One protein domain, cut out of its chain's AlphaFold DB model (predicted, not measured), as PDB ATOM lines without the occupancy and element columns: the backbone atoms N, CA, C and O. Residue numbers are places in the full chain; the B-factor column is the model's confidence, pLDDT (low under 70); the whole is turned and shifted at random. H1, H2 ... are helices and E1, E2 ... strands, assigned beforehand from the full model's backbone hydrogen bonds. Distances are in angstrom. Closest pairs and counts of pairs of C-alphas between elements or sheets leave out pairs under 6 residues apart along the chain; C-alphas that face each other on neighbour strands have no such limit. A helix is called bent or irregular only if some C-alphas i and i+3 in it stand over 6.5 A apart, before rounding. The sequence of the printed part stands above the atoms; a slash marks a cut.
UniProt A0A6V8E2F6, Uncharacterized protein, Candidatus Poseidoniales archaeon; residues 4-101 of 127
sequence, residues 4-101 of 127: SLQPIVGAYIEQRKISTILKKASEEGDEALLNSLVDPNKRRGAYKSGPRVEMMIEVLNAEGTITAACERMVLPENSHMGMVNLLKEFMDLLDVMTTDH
ATOM      1  N   SER A   4     257.135 166.814 163.490       77.50
ATOM      2  CA  SER A   4     255.852 166.201 163.092       77.50
ATOM      3  C   SER A   4     255.346 165.143 164.080       77.50
ATOM      4  O   SER A   4     254.143 164.926 164.194       77.50
ATOM      5  N   LEU A   5     256.249 164.527 164.851       78.00
ATOM      6  CA  LEU A   5     255.919 163.486 165.827       78.00
ATOM      7  C   LEU A   5     255.424 164.050 167.163       78.00
ATOM      8  O   LEU A   5     254.691 163.378 167.881       78.00
ATOM      9  N   GLN A   6     255.805 165.281 167.519       79.75
ATOM     10  CA  GLN A   6     255.421 165.893 168.798       79.75
ATOM     11  C   GLN A   6     253.909 165.894 169.092       79.75
ATOM     12  O   GLN A   6     253.560 165.613 170.237       79.75
ATOM     13  N   PRO A   7     253.005 166.203 168.138       82.00
ATOM     14  CA  PRO A   7     251.569 166.211 168.413       82.00
ATOM     15  C   PRO A   7     250.956 164.817 168.592       82.00
ATOM     16  O   PRO A   7     249.878 164.717 169.172       82.00
ATOM     17  N   ILE A   8     251.608 163.765 168.094       85.69
ATOM     18  CA  ILE A   8     251.039 162.411 168.031       85.69
ATOM     19  C   ILE A   8     251.737 161.409 168.951       85.69
ATOM     20  O   ILE A   8     251.249 160.295 169.113       85.69
ATOM     21  N   VAL A   9     252.863 161.786 169.565       89.81
ATOM     22  CA  VAL A   9     253.622 160.915 170.467       89.81
ATOM     23  C   VAL A   9     253.289 161.197 171.927       89.81
ATOM     24  O   VAL A   9     253.491 162.300 172.436       89.81
ATOM     25  N   GLY A  10     252.844 160.154 172.620       89.56
ATOM     26  CA  GLY A  10     252.680 160.118 174.067       89.56
ATOM     27  C   GLY A  10     253.832 159.372 174.733       89.56
ATOM     28  O   GLY A  10     254.353 158.396 174.196       89.56
ATOM     29  N   ALA A  11     254.228 159.812 175.927       91.25
ATOM     30  CA  ALA A  11     255.136 159.056 176.779       91.25
ATOM     31  C   ALA A  11     254.557 158.931 178.187       91.25
ATOM     32  O   ALA A  11     254.134 159.915 178.797       91.25
ATOM     33  N   TYR A  12     254.583 157.714 178.713       93.06
ATOM     34  CA  TYR A  12     254.135 157.374 180.052       93.06
ATOM     35  C   TYR A  12     255.308 156.836 180.859       93.06
ATOM     36  O   TYR A  12     255.981 155.907 180.422       93.06
ATOM     37  N   ILE A  13     255.565 157.413 182.034       94.38
ATOM     38  CA  ILE A  13     256.601 156.938 182.953       94.38
ATOM     39  C   ILE A  13     256.028 156.907 184.365       94.38
ATOM     40  O   ILE A  13     255.656 157.945 184.910       94.38
ATOM     41  N   GLU A  14     256.013 155.732 184.989       94.94
ATOM     42  CA  GLU A  14     255.537 155.565 186.361       94.94
ATOM     43  C   GLU A  14     256.453 154.644 187.168       94.94
ATOM     44  O   GLU A  14     256.938 153.619 186.686       94.94
ATOM     45  N   GLN A  15     256.660 154.979 188.444       95.19
ATOM     46  CA  GLN A  15     257.289 154.072 189.394       95.19
ATOM     47  C   GLN A  15     256.235 153.341 190.236       95.19
ATOM     48  O   GLN A  15     255.587 153.939 191.095       95.19
ATOM     49  N   ARG A  16     256.138 152.018 190.084       93.19
ATOM     50  CA  ARG A  16     255.171 151.167 190.797       93.19
ATOM     51  C   ARG A  16     255.845 150.083 191.625       93.19
ATOM     52  O   ARG A  16     256.978 149.677 191.378       93.19
ATOM     53  N   LYS A  17     255.134 149.561 192.626       91.38
ATOM     54  CA  LYS A  17     255.562 148.347 193.339       91.38
ATOM     55  C   LYS A  17     255.355 147.129 192.436       91.38
ATOM     56  O   LYS A  17     254.274 146.972 191.872       91.38
ATOM     57  N   ILE A  18     256.333 146.218 192.394       89.06
ATOM     58  CA  ILE A  18     256.232 144.963 191.625       89.06
ATOM     59  C   ILE A  18     254.986 144.137 191.988       89.06
ATOM     60  O   ILE A  18     254.373 143.530 191.122       89.06
ATOM     61  N   SER A  19     254.545 144.172 193.251       87.69
ATOM     62  CA  SER A  19     253.318 143.496 193.690       87.69
ATOM     63  C   SER A  19     252.059 144.036 193.010       87.69
ATOM     64  O   SER A  19     251.145 143.273 192.724       87.69
ATOM     65  N   THR A  20     252.000 145.345 192.754       89.06
ATOM     66  CA  THR A  20     250.861 145.983 192.086       89.06
ATOM     67  C   THR A  20     250.837 145.622 190.603       89.06
ATOM     68  O   THR A  20     249.767 145.379 190.057       89.06
ATOM     69  N   ILE A  21     252.014 145.544 189.976       88.88
ATOM     70  CA  ILE A  21     252.178 145.109 188.584       88.88
ATOM     71  C   ILE A  21     251.711 143.659 188.428       88.88
ATOM     72  O   ILE A  21     250.836 143.386 187.619       88.88
ATOM     73  N   LEU A  22     252.215 142.744 189.264       88.12
ATOM     74  CA  LEU A  22     251.824 141.330 189.222       88.12
ATOM     75  C   LEU A  22     250.326 141.123 189.498       88.12
ATOM     76  O   LEU A  22     249.712 140.249 188.895       88.12
ATOM     77  N   LYS A  23     249.727 141.923 190.395       89.19
ATOM     78  CA  LYS A  23     248.278 141.882 190.649       89.19
ATOM     79  C   LYS A  23     247.487 142.270 189.400       89.19
ATOM     80  O   LYS A  23     246.585 141.531 189.032       89.19
ATOM     81  N   LYS A  24     247.863 143.375 188.747       88.94
ATOM     82  CA  LYS A  24     247.226 143.850 187.510       88.94
ATOM     83  C   LYS A  24     247.362 142.812 186.386       88.94
ATOM     84  O   LYS A  24     246.356 142.398 185.833       88.94
ATOM     85  N   ALA A  25     248.572 142.300 186.154       88.06
ATOM     86  CA  ALA A  25     248.831 141.265 185.150       88.06
ATOM     87  C   ALA A  25     247.985 139.998 185.380       88.06
ATOM     88  O   ALA A  25     247.444 139.419 184.444       88.06
ATOM     89  N   SER A  26     247.812 139.587 186.642       87.56
ATOM     90  CA  SER A  26     246.949 138.455 186.996       87.56
ATOM     91  C   SER A  26     245.457 138.731 186.791       87.56
ATOM     92  O   SER A  26     244.719 137.782 186.548       87.56
ATOM     93  N   GLU A  27     245.004 139.976 186.946       92.06
ATOM     94  CA  GLU A  27     243.612 140.379 186.700       92.06
ATOM     95  C   GLU A  27     243.316 140.457 185.193       92.06
ATOM     96  O   GLU A  27     242.221 140.100 184.767       92.06
ATOM     97  N   GLU A  28     244.305 140.866 184.396       90.81
ATOM     98  CA  GLU A  28     244.218 141.022 182.936       90.81
ATOM     99  C   GLU A  28     244.511 139.725 182.162       90.81
ATOM    100  O   GLU A  28     244.244 139.647 180.966       90.81
ATOM    101  N   GLY A  29     245.022 138.691 182.837       87.88
ATOM    102  CA  GLY A  29     245.388 137.420 182.204       87.88
ATOM    103  C   GLY A  29     246.677 137.493 181.379       87.88
ATOM    104  O   GLY A  29     246.869 136.691 180.469       87.88
ATOM    105  N   ASP A  30     247.567 138.437 181.690       86.88
ATOM    106  CA  ASP A  30     248.849 138.608 181.006       86.88
ATOM    107  C   ASP A  30     249.884 137.588 181.510       86.88
ATOM    108  O   ASP A  30     250.735 137.850 182.369       86.88
ATOM    109  N   GLU A  31     249.784 136.370 180.978       85.88
ATOM    110  CA  GLU A  31     250.688 135.274 181.324       85.88
ATOM    111  C   GLU A  31     252.138 135.554 180.913       85.88
ATOM    112  O   GLU A  31     253.066 135.094 181.583       85.88
ATOM    113  N   ALA A  32     252.362 136.319 179.840       84.12
ATOM    114  CA  ALA A  32     253.702 136.632 179.358       84.12
ATOM    115  C   ALA A  32     254.457 137.496 180.376       84.12
ATOM    116  O   ALA A  32     255.574 137.151 180.787       84.12
ATOM    117  N   LEU A  33     253.822 138.568 180.855       83.62
ATOM    118  CA  LEU A  33     254.404 139.448 181.861       83.62
ATOM    119  C   LEU A  33     254.625 138.712 183.186       83.62
ATOM    120  O   LEU A  33     255.702 138.824 183.781       83.62
ATOM    121  N   LEU A  34     253.656 137.900 183.621       84.38
ATOM    122  CA  LEU A  34     253.786 137.078 184.827       84.38
ATOM    123  C   LEU A  34     254.994 136.136 184.744       84.38
ATOM    124  O   LEU A  34     255.820 136.116 185.660       84.38
ATOM    125  N   ASN A  35     255.145 135.416 183.632       82.38
ATOM    126  CA  ASN A  35     256.261 134.496 183.418       82.38
ATOM    127  C   ASN A  35     257.615 135.218 183.338       82.38
ATOM    128  O   ASN A  35     258.633 134.668 183.759       82.38
ATOM    129  N   SER A  36     257.645 136.456 182.839       81.12
ATOM    130  CA  SER A  36     258.880 137.245 182.745       81.12
ATOM    131  C   SER A  36     259.359 137.803 184.095       81.12
ATOM    132  O   SER A  36     260.557 138.007 184.300       81.12
ATOM    133  N   LEU A  37     258.440 138.045 185.038       80.19
ATOM    134  CA  LEU A  37     258.735 138.729 186.301       80.19
ATOM    135  C   LEU A  37     258.811 137.794 187.512       80.19
ATOM    136  O   LEU A  37     259.425 138.168 188.520       80.19
ATOM    137  N   VAL A  38     258.210 136.606 187.430       77.25
ATOM    138  CA  VAL A  38     258.170 135.615 188.511       77.25
ATOM    139  C   VAL A  38     259.318 134.616 188.373       77.25
ATOM    140  O   VAL A  38     259.557 134.049 187.313       77.25
ATOM    141  N   ASP A  39     260.023 134.379 189.478       71.62
ATOM    142  CA  ASP A  39     261.034 133.332 189.592       71.62
ATOM    143  C   ASP A  39     260.327 131.966 189.693       71.62
ATOM    144  O   ASP A  39     259.658 131.717 190.700       71.62
ATOM    145  N   PRO A  40     260.470 131.061 188.706       66.44
ATOM    146  CA  PRO A  40     259.774 129.772 188.696       66.44
ATOM    147  C   PRO A  40     260.176 128.866 189.870       66.44
ATOM    148  O   PRO A  40     259.424 127.965 190.244       66.44
ATOM    149  N   ASN A  41     261.329 129.120 190.500       70.19
ATOM    150  CA  ASN A  41     261.795 128.377 191.673       70.19
ATOM    151  C   ASN A  41     261.217 128.922 192.987       70.19
ATOM    152  O   ASN A  41     261.319 128.280 194.035       70.19
ATOM    153  N   LYS A  42     260.589 130.102 192.958       64.06
ATOM    154  CA  LYS A  42     259.876 130.682 194.094       64.06
ATOM    155  C   LYS A  42     258.391 130.625 193.802       64.06
ATOM    156  O   LYS A  42     257.901 131.323 192.929       64.06
ATOM    157  N   ARG A  43     257.640 129.895 194.631       57.28
ATOM    158  CA  ARG A  43     256.182 129.677 194.507       57.28
ATOM    159  C   ARG A  43     255.309 130.920 194.232       57.28
ATOM    160  O   ARG A  43     254.143 130.713 193.930       57.28
ATOM    161  N   ARG A  44     255.820 132.153 194.397       56.88
ATOM    162  CA  ARG A  44     255.189 133.463 194.093       56.88
ATOM    163  C   ARG A  44     256.174 134.646 194.242       56.88
ATOM    164  O   ARG A  44     255.793 135.728 194.683       56.88
ATOM    165  N   GLY A  45     257.467 134.443 193.982       61.03
ATOM    166  CA  GLY A  45     258.484 135.480 194.208       61.03
ATOM    167  C   GLY A  45     258.889 136.169 192.913       61.03
ATOM    168  O   GLY A  45     259.274 135.483 191.979       61.03
ATOM    169  N   ALA A  46     258.863 137.502 192.853       69.88
ATOM    170  CA  ALA A  46     259.499 138.206 191.738       69.88
ATOM    171  C   ALA A  46     261.018 137.930 191.721       69.88
ATOM    172  O   ALA A  46     261.617 137.784 192.792       69.88
ATOM    173  N   TYR A  47     261.657 137.935 190.543       69.50
ATOM    174  CA  TYR A  47     263.122 137.773 190.419       69.50
ATOM    175  C   TYR A  47     263.901 138.728 191.333       69.50
ATOM    176  O   TYR A  47     264.877 138.345 191.980       69.50
ATOM    177  N   LYS A  48     263.432 139.977 191.427       73.12
ATOM    178  CA  LYS A  48     263.938 140.993 192.353       73.12
ATOM    179  C   LYS A  48     262.777 141.729 193.011       73.12
ATOM    180  O   LYS A  48     261.914 142.271 192.326       73.12
ATOM    181  N   SER A  49     262.753 141.789 194.334       78.62
ATOM    182  CA  SER A  49     261.783 142.619 195.056       78.62
ATOM    183  C   SER A  49     262.073 144.110 194.853       78.62
ATOM    184  O   SER A  49     263.180 144.486 194.476       78.62
ATOM    185  N   GLY A  50     261.080 144.964 195.107       85.69
ATOM    186  CA  GLY A  50     261.238 146.421 195.078       85.69
ATOM    187  C   GLY A  50     260.444 147.119 193.969       85.69
ATOM    188  O   GLY A  50     259.682 146.472 193.244       85.69
ATOM    189  N   PRO A  51     260.568 148.453 193.872       91.56
ATOM    190  CA  PRO A  51     259.900 149.236 192.841       91.56
ATOM    191  C   PRO A  51     260.382 148.875 191.428       91.56
ATOM    192  O   PRO A  51     261.454 148.296 191.228       91.56
ATOM    193  N   ARG A  52     259.556 149.222 190.448       92.44
ATOM    194  CA  ARG A  52     259.828 149.172 189.014       92.44
ATOM    195  C   ARG A  52     259.480 150.508 188.402       92.44
ATOM    196  O   ARG A  52     258.520 151.130 188.838       92.44
ATOM    197  N   VAL A  53     260.264 150.908 187.416       94.31
ATOM    198  CA  VAL A  53     259.940 152.018 186.531       94.31
ATOM    199  C   VAL A  53     259.398 151.403 185.249       94.31
ATOM    200  O   VAL A  53     260.111 150.660 184.573       94.31
ATOM    201  N   GLU A  54     258.123 151.656 184.994       93.31
ATOM    202  CA  GLU A  54     257.398 151.312 183.777       93.31
ATOM    203  C   GLU A  54     257.452 152.533 182.861       93.31
ATOM    204  O   GLU A  54     257.174 153.650 183.300       93.31
ATOM    205  N   MET A  55     257.903 152.335 181.628       95.50
ATOM    206  CA  MET A  55     258.036 153.379 180.619       95.50
ATOM    207  C   MET A  55     257.371 152.892 179.339       95.50
ATOM    208  O   MET A  55     257.628 151.768 178.914       95.50
ATOM    209  N   MET A  56     256.572 153.741 178.715       94.50
ATOM    210  CA  MET A  56     255.937 153.475 177.434       94.50
ATOM    211  C   MET A  56     256.040 154.720 176.561       94.50
ATOM    212  O   MET A  56     255.905 155.838 177.057       94.50
ATOM    213  N   ILE A  57     256.307 154.519 175.276       94.44
ATOM    214  CA  ILE A  57     256.203 155.552 174.248       94.44
ATOM    215  C   ILE A  57     255.245 155.019 173.195       94.44
ATOM    216  O   ILE A  57     255.416 153.896 172.722       94.44
ATOM    217  N   GLU A  58     254.247 155.816 172.849       92.69
ATOM    218  CA  GLU A  58     253.198 155.444 171.910       92.69
ATOM    219  C   GLU A  58     252.962 156.539 170.875       92.69
ATOM    220  O   GLU A  58     253.216 157.717 171.126       92.69
ATOM    221  N   VAL A  59     252.470 156.135 169.710       89.69
ATOM    222  CA  VAL A  59     251.973 157.014 168.655       89.69
ATOM    223  C   VAL A  59     250.466 156.841 168.568       89.69
ATOM    224  O   VAL A  59     249.973 155.713 168.525       89.69
ATOM    225  N   LEU A  60     249.748 157.956 168.514       83.56
ATOM    226  CA  LEU A  60     248.306 158.008 168.324       83.56
ATOM    227  C   LEU A  60     247.982 158.489 166.906       83.56
ATOM    228  O   LEU A  60     248.652 159.372 166.376       83.56
ATOM    229  N   ASN A  61     246.938 157.937 166.292       77.44
ATOM    230  CA  ASN A  61     246.344 158.529 165.090       77.44
ATOM    231  C   ASN A  61     245.379 159.678 165.441       77.44
ATOM    232  O   ASN A  61     245.129 159.966 166.615       77.44
ATOM    233  N   ALA A  62     244.812 160.328 164.421       74.88
ATOM    234  CA  ALA A  62     243.856 161.426 164.585       74.88
ATOM    235  C   ALA A  62     242.602 161.025 165.389       74.88
ATOM    236  O   ALA A  62     241.993 161.860 166.055       74.88
ATOM    237  N   GLU A  63     242.233 159.742 165.368       77.06
ATOM    238  CA  GLU A  63     241.135 159.173 166.149       77.06
ATOM    239  C   GLU A  63     241.521 158.835 167.603       77.06
ATOM    240  O   GLU A  63     240.674 158.374 168.369       77.06
ATOM    241  N   GLY A  64     242.780 159.045 168.005       69.94
ATOM    242  CA  GLY A  64     243.285 158.734 169.345       69.94
ATOM    243  C   GLY A  64     243.525 157.241 169.598       69.94
ATOM    244  O   GLY A  64     243.631 156.819 170.747       69.94
ATOM    245  N   THR A  65     243.591 156.431 168.543       79.75
ATOM    246  CA  THR A  65     243.941 155.007 168.608       79.75
ATOM    247  C   THR A  65     245.452 154.830 168.513       79.75
ATOM    248  O   THR A  65     246.111 155.488 167.708       79.75
ATOM    249  N   ILE A  66     246.000 153.912 169.311       80.00
ATOM    250  CA  ILE A  66     247.427 153.581 169.308       80.00
ATOM    251  C   ILE A  66     247.792 152.897 167.984       80.00
ATOM    252  O   ILE A  66     247.257 151.837 167.661       80.00
ATOM    253  N   THR A  67     248.720 153.491 167.235       83.12
ATOM    254  CA  THR A  67     249.261 152.929 165.985       83.12
ATOM    255  C   THR A  67     250.581 152.201 166.204       83.12
ATOM    256  O   THR A  67     250.841 151.191 165.554       83.12
ATOM    257  N   ALA A  68     251.395 152.679 167.141       87.38
ATOM    258  CA  ALA A  68     252.672 152.086 167.509       87.38
ATOM    259  C   ALA A  68     252.910 152.279 169.004       87.38
ATOM    260  O   ALA A  68     252.636 153.356 169.527       87.38
ATOM    261  N   ALA A  69     253.455 151.275 169.686       92.19
ATOM    262  CA  ALA A  69     253.868 151.413 171.076       92.19
ATOM    263  C   ALA A  69     255.129 150.595 171.346       92.19
ATOM    264  O   ALA A  69     255.298 149.487 170.838       92.19
ATOM    265  N   CYS A  70     256.012 151.154 172.160       94.12
ATOM    266  CA  CYS A  70     257.120 150.445 172.775       94.12
ATOM    267  C   CYS A  70     256.998 150.605 174.284       94.12
ATOM    268  O   CYS A  70     256.780 151.709 174.782       94.12
ATOM    269  N   GLU A  71     257.185 149.514 175.016       92.94
ATOM    270  CA  GLU A  71     257.129 149.500 176.471       92.94
ATOM    271  C   GLU A  71     258.367 148.839 177.065       92.94
ATOM    272  O   GLU A  71     258.997 147.959 176.472       92.94
ATOM    273  N   ARG A  72     258.751 149.289 178.258       91.94
ATOM    274  CA  ARG A  72     259.889 148.738 178.980       91.94
ATOM    275  C   ARG A  72     259.723 148.902 180.480       91.94
ATOM    276  O   ARG A  72     259.412 149.978 180.985       91.94
ATOM    277  N   MET A  73     260.060 147.843 181.207       91.19
ATOM    278  CA  MET A  73     260.089 147.840 182.664       91.19
ATOM    279  C   MET A  73     261.500 147.580 183.183       91.19
ATOM    280  O   MET A  73     262.147 146.601 182.812       91.19
ATOM    281  N   VAL A  74     261.981 148.440 184.080       92.50
ATOM    282  CA  VAL A  74     263.322 148.323 184.672       92.50
ATOM    283  C   VAL A  74     263.310 148.574 186.177       92.50
ATOM    284  O   VAL A  74     262.338 149.052 186.761       92.50
ATOM    285  N   LEU A  75     264.416 148.233 186.835       91.94
ATOM    286  CA  LEU A  75     264.692 148.711 188.190       91.94
ATOM    287  C   LEU A  75     265.026 150.212 188.147       91.94
ATOM    288  O   LEU A  75     265.644 150.642 187.172       91.94
ATOM    289  N   PRO A  76     264.711 150.996 189.196       93.44
ATOM    290  CA  PRO A  76     265.012 152.431 189.214       93.44
ATOM    291  C   PRO A  76     266.484 152.771 188.956       93.44
ATOM    292  O   PRO A  76     266.771 153.729 188.245       93.44
ATOM    293  N   GLU A  77     267.411 151.945 189.449       93.62
ATOM    294  CA  GLU A  77     268.859 152.075 189.214       93.62
ATOM    295  C   GLU A  77     269.254 152.003 187.728       93.62
ATOM    296  O   GLU A  77     270.259 152.580 187.327       93.62
ATOM    297  N   ASN A  78     268.429 151.359 186.897       93.56
ATOM    298  CA  ASN A  78     268.645 151.196 185.460       93.56
ATOM    299  C   ASN A  78     267.722 152.090 184.614       93.56
ATOM    300  O   ASN A  78     267.697 151.939 183.393       93.56
ATOM    301  N   SER A  79     266.956 152.996 185.233       93.12
ATOM    302  CA  SER A  79     265.953 153.841 184.563       93.12
ATOM    303  C   SER A  79     266.522 154.619 183.378       93.12
ATOM    304  O   SER A  79     265.957 154.565 182.290       93.12
ATOM    305  N   HIS A  80     267.687 155.249 183.548       94.12
ATOM    306  CA  HIS A  80     268.343 156.009 182.483       94.12
ATOM    307  C   HIS A  80     268.664 155.137 181.259       94.12
ATOM    308  O   HIS A  80     268.276 155.457 180.139       94.12
ATOM    309  N   MET A  81     269.353 154.008 181.462       95.25
ATOM    310  CA  MET A  81     269.683 153.089 180.364       95.25
ATOM    311  C   MET A  81     268.431 152.455 179.753       95.25
ATOM    312  O   MET A  81     268.369 152.256 178.543       95.25
ATOM    313  N   GLY A  82     267.424 152.164 180.578       94.00
ATOM    314  CA  GLY A  82     266.124 151.695 180.121       94.00
ATOM    315  C   GLY A  82     265.462 152.689 179.172       94.00
ATOM    316  O   GLY A  82     265.040 152.289 178.095       94.00
ATOM    317  N   MET A  83     265.445 153.973 179.528       94.00
ATOM    318  CA  MET A  83     264.864 155.033 178.703       94.00
ATOM    319  C   MET A  83     265.614 155.223 177.380       94.00
ATOM    320  O   MET A  83     264.981 155.334 176.337       94.00
ATOM    321  N   VAL A  84     266.951 155.212 177.398       95.00
ATOM    322  CA  VAL A  84     267.760 155.310 176.167       95.00
ATOM    323  C   VAL A  84     267.451 154.158 175.212       95.00
ATOM    324  O   VAL A  84     267.258 154.380 174.019       95.00
ATOM    325  N   ASN A  85     267.372 152.932 175.733       95.44
ATOM    326  CA  ASN A  85     267.047 151.769 174.912       95.44
ATOM    327  C   ASN A  85     265.611 151.826 174.386       95.44
ATOM    328  O   ASN A  85     265.401 151.528 173.218       95.44
ATOM    329  N   LEU A  86     264.655 152.255 175.215       95.12
ATOM    330  CA  LEU A  86     263.264 152.423 174.804       95.12
ATOM    331  C   LEU A  86     263.130 153.443 173.667       95.12
ATOM    332  O   LEU A  86     262.452 153.178 172.683       95.12
ATOM    333  N   LEU A  87     263.811 154.586 173.774       93.75
ATOM    334  CA  LEU A  87     263.833 155.594 172.712       93.75
ATOM    335  C   LEU A  87     264.433 155.040 171.423       93.75
ATOM    336  O   LEU A  87     263.915 155.316 170.348       93.75
ATOM    337  N   LYS A  88     265.512 154.258 171.519       94.88
ATOM    338  CA  LYS A  88     266.124 153.631 170.347       94.88
ATOM    339  C   LYS A  88     265.166 152.644 169.679       94.88
ATOM    340  O   LYS A  88     264.959 152.740 168.480       94.88
ATOM    341  N   GLU A  89     264.552 151.756 170.456       94.69
ATOM    342  CA  GLU A  89     263.574 150.781 169.955       94.69
ATOM    343  C   GLU A  89     262.372 151.466 169.309       94.69
ATOM    344  O   GLU A  89     261.926 151.054 168.243       94.69
ATOM    345  N   PHE A  90     261.893 152.550 169.914       93.44
ATOM    346  CA  PHE A  90     260.805 153.342 169.363       93.44
ATOM    347  C   PHE A  90     261.181 154.010 168.033       93.44
ATOM    348  O   PHE A  90     260.391 153.993 167.094       93.44
ATOM    349  N   MET A  91     262.394 154.562 167.924       91.75
ATOM    350  CA  MET A  91     262.890 155.129 166.665       91.75
ATOM    351  C   MET A  91     263.065 154.057 165.584       91.75
ATOM    352  O   MET A  91     262.683 154.296 164.445       91.75
ATOM    353  N   ASP A  92     263.589 152.880 165.939       93.19
ATOM    354  CA  ASP A  92     263.734 151.751 165.015       93.19
ATOM    355  C   ASP A  92     262.351 151.257 164.536       93.19
ATOM    356  O   ASP A  92     262.161 150.968 163.356       93.19
ATOM    357  N   LEU A  93     261.353 151.211 165.430       92.25
ATOM    358  CA  LEU A  93     259.972 150.867 165.079       92.25
ATOM    359  C   LEU A  93     259.359 151.895 164.119       92.25
ATOM    360  O   LEU A  93     258.760 151.510 163.117       92.25
ATOM    361  N   LEU A  94     259.522 153.189 164.408       89.69
ATOM    362  CA  LEU A  94     259.045 154.262 163.536       89.69
ATOM    363  C   LEU A  94     259.679 154.192 162.145       89.69
ATOM    364  O   LEU A  94     258.974 154.344 161.150       89.69
ATOM    365  N   ASP A  95     260.984 153.932 162.065       90.31
ATOM    366  CA  ASP A  95     261.702 153.792 160.794       90.31
ATOM    367  C   ASP A  95     261.114 152.656 159.949       90.31
ATOM    368  O   ASP A  95     260.749 152.857 158.790       90.31
ATOM    369  N   VAL A  96     260.892 151.487 160.559       89.75
ATOM    370  CA  VAL A  96     260.233 150.356 159.890       89.75
ATOM    371  C   VAL A  96     258.819 150.727 159.447       89.75
ATOM    372  O   VAL A  96     258.437 150.442 158.319       89.75
ATOM    373  N   MET A  97     258.029 151.383 160.296       88.88
ATOM    374  CA  MET A  97     256.640 151.710 159.966       88.88
ATOM    375  C   MET A  97     256.505 152.768 158.868       88.88
ATOM    376  O   MET A  97     255.514 152.746 158.138       88.88
ATOM    377  N   THR A  98     257.479 153.664 158.732       87.75
ATOM    378  CA  THR A  98     257.436 154.803 157.799       87.75
ATOM    379  C   THR A  98     258.239 154.581 156.518       87.75
ATOM    380  O   THR A  98     258.159 155.393 155.596       87.75
ATOM    381  N   THR A  99     258.958 153.463 156.409       89.25
ATOM    382  CA  THR A  99     259.735 153.113 155.215       89.25
ATOM    383  C   THR A  99     258.959 152.168 154.297       89.25
ATOM    384  O   THR A  99     258.265 151.252 154.742       89.25
ATOM    385  N   ASP A 100     259.074 152.375 152.984       88.19
ATOM    386  CA  ASP A 100     258.538 151.439 151.995       88.19
ATOM    387  C   ASP A 100     259.363 150.140 152.009       88.19
ATOM    388  O   ASP A 100     260.594 150.152 152.027       88.19
ATOM    389  N   HIS A 101     258.684 148.995 152.016       87.25
ATOM    390  CA  HIS A 101     259.329 147.697 152.179       87.25
ATOM    391  C   HIS A 101     259.622 147.084 150.810       87.25
ATOM    392  O   HIS A 101     258.709 146.703 150.071       87.25
TER     393      HIS A 101
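This is residues 4 to 101 of the 127 residues of an uncharacterized protein of Candidatus Poseidoniales archaeon (UniProt A0A6V8E2F6). A twisted slab of three long strands, E1, E2 and E3, has the long helix H3 packed along one of its faces, while the helical hairpin of H1 and H2 sits at one end of the slab. Beyond that end, residues 38 to 50 form a loop with no named element. The printed part has 98 residues with three named helices and three named strands, in the order E1 H1 H2 E2 E3 H3, and the class is mixed, helices and strands. The sheet has the order E1, E2, E3 and is antiparallel throughout. The whole is loose, with a radius of gyration of the C-alphas of 15.6 A, and elongated, spanning 47 by 28 by 25 A.

E1 is residues 9 to 17, 26.2 A long, and begins with C-alpha 9 at (253.622, 160.915, 170.467). H1 is residues 18 to 28, 15.3 A, and H2 is residues 31 to 37, 10.1 A. E2 is residues 51 to 60, 28.5 A, beginning with C-alpha 51 at (259.900, 149.236, 192.841). E3 is residues 66 to 74, 22.7 A. H3 is residues 76 to 98, 32.4 A, and ends with C-alpha 98 at (257.436, 154.803, 157.799); it has a kink of 33 degrees near residue 83, and it is irregular, with C-alphas 77 and 80 lying 7.8 A apart.

E1 and E2 are antiparallel neighbours at 163 degrees, with N 12 and O 56 within hydrogen-bond range at 2.8 A. E2 and E3 form a hairpin at 165 degrees, with N 55 and O 72 within range at 2.9 A. E1 and E3 are the edge strands. H3 is on the sheet at a height of 7.9 A, in two layers, a helix on one face of a sheet. It lies over E2 and E3 and runs along the strands, at 22 degrees to E3 on the local plane. The closest C-alphas of H3 and E3 are those of Phe 90 and Cys 70, 5.8 A apart. H1 only grazes the sheet, with its residues 18 to 21. H1 and H2, a helical hairpin, touch at a shallow tilt of 9 degrees, opposite ways; their closest C-alphas are those of Leu 22 and Leu 34, 6.4 A apart. H2 is not on the sheet, and H3 is apart from both H1 and H2. Each O i to N i+4 pair is within hydrogen-bond range in H1 and H2, and 17 of 19 are in H3.

The C-alphas farthest apart are those of Ser 4 and Arg 43, at 48.2 A. The printed part has no cut. The link from H2 to E2, 13 residues, is long, and the other links are tight. Within it, residues 38 to 39 pair with residues 45 to 46, antiparallel. The mean pLDDT of the printed part is 86.5, and residue 40, residues 42 to 47 and residue 64 are under 70.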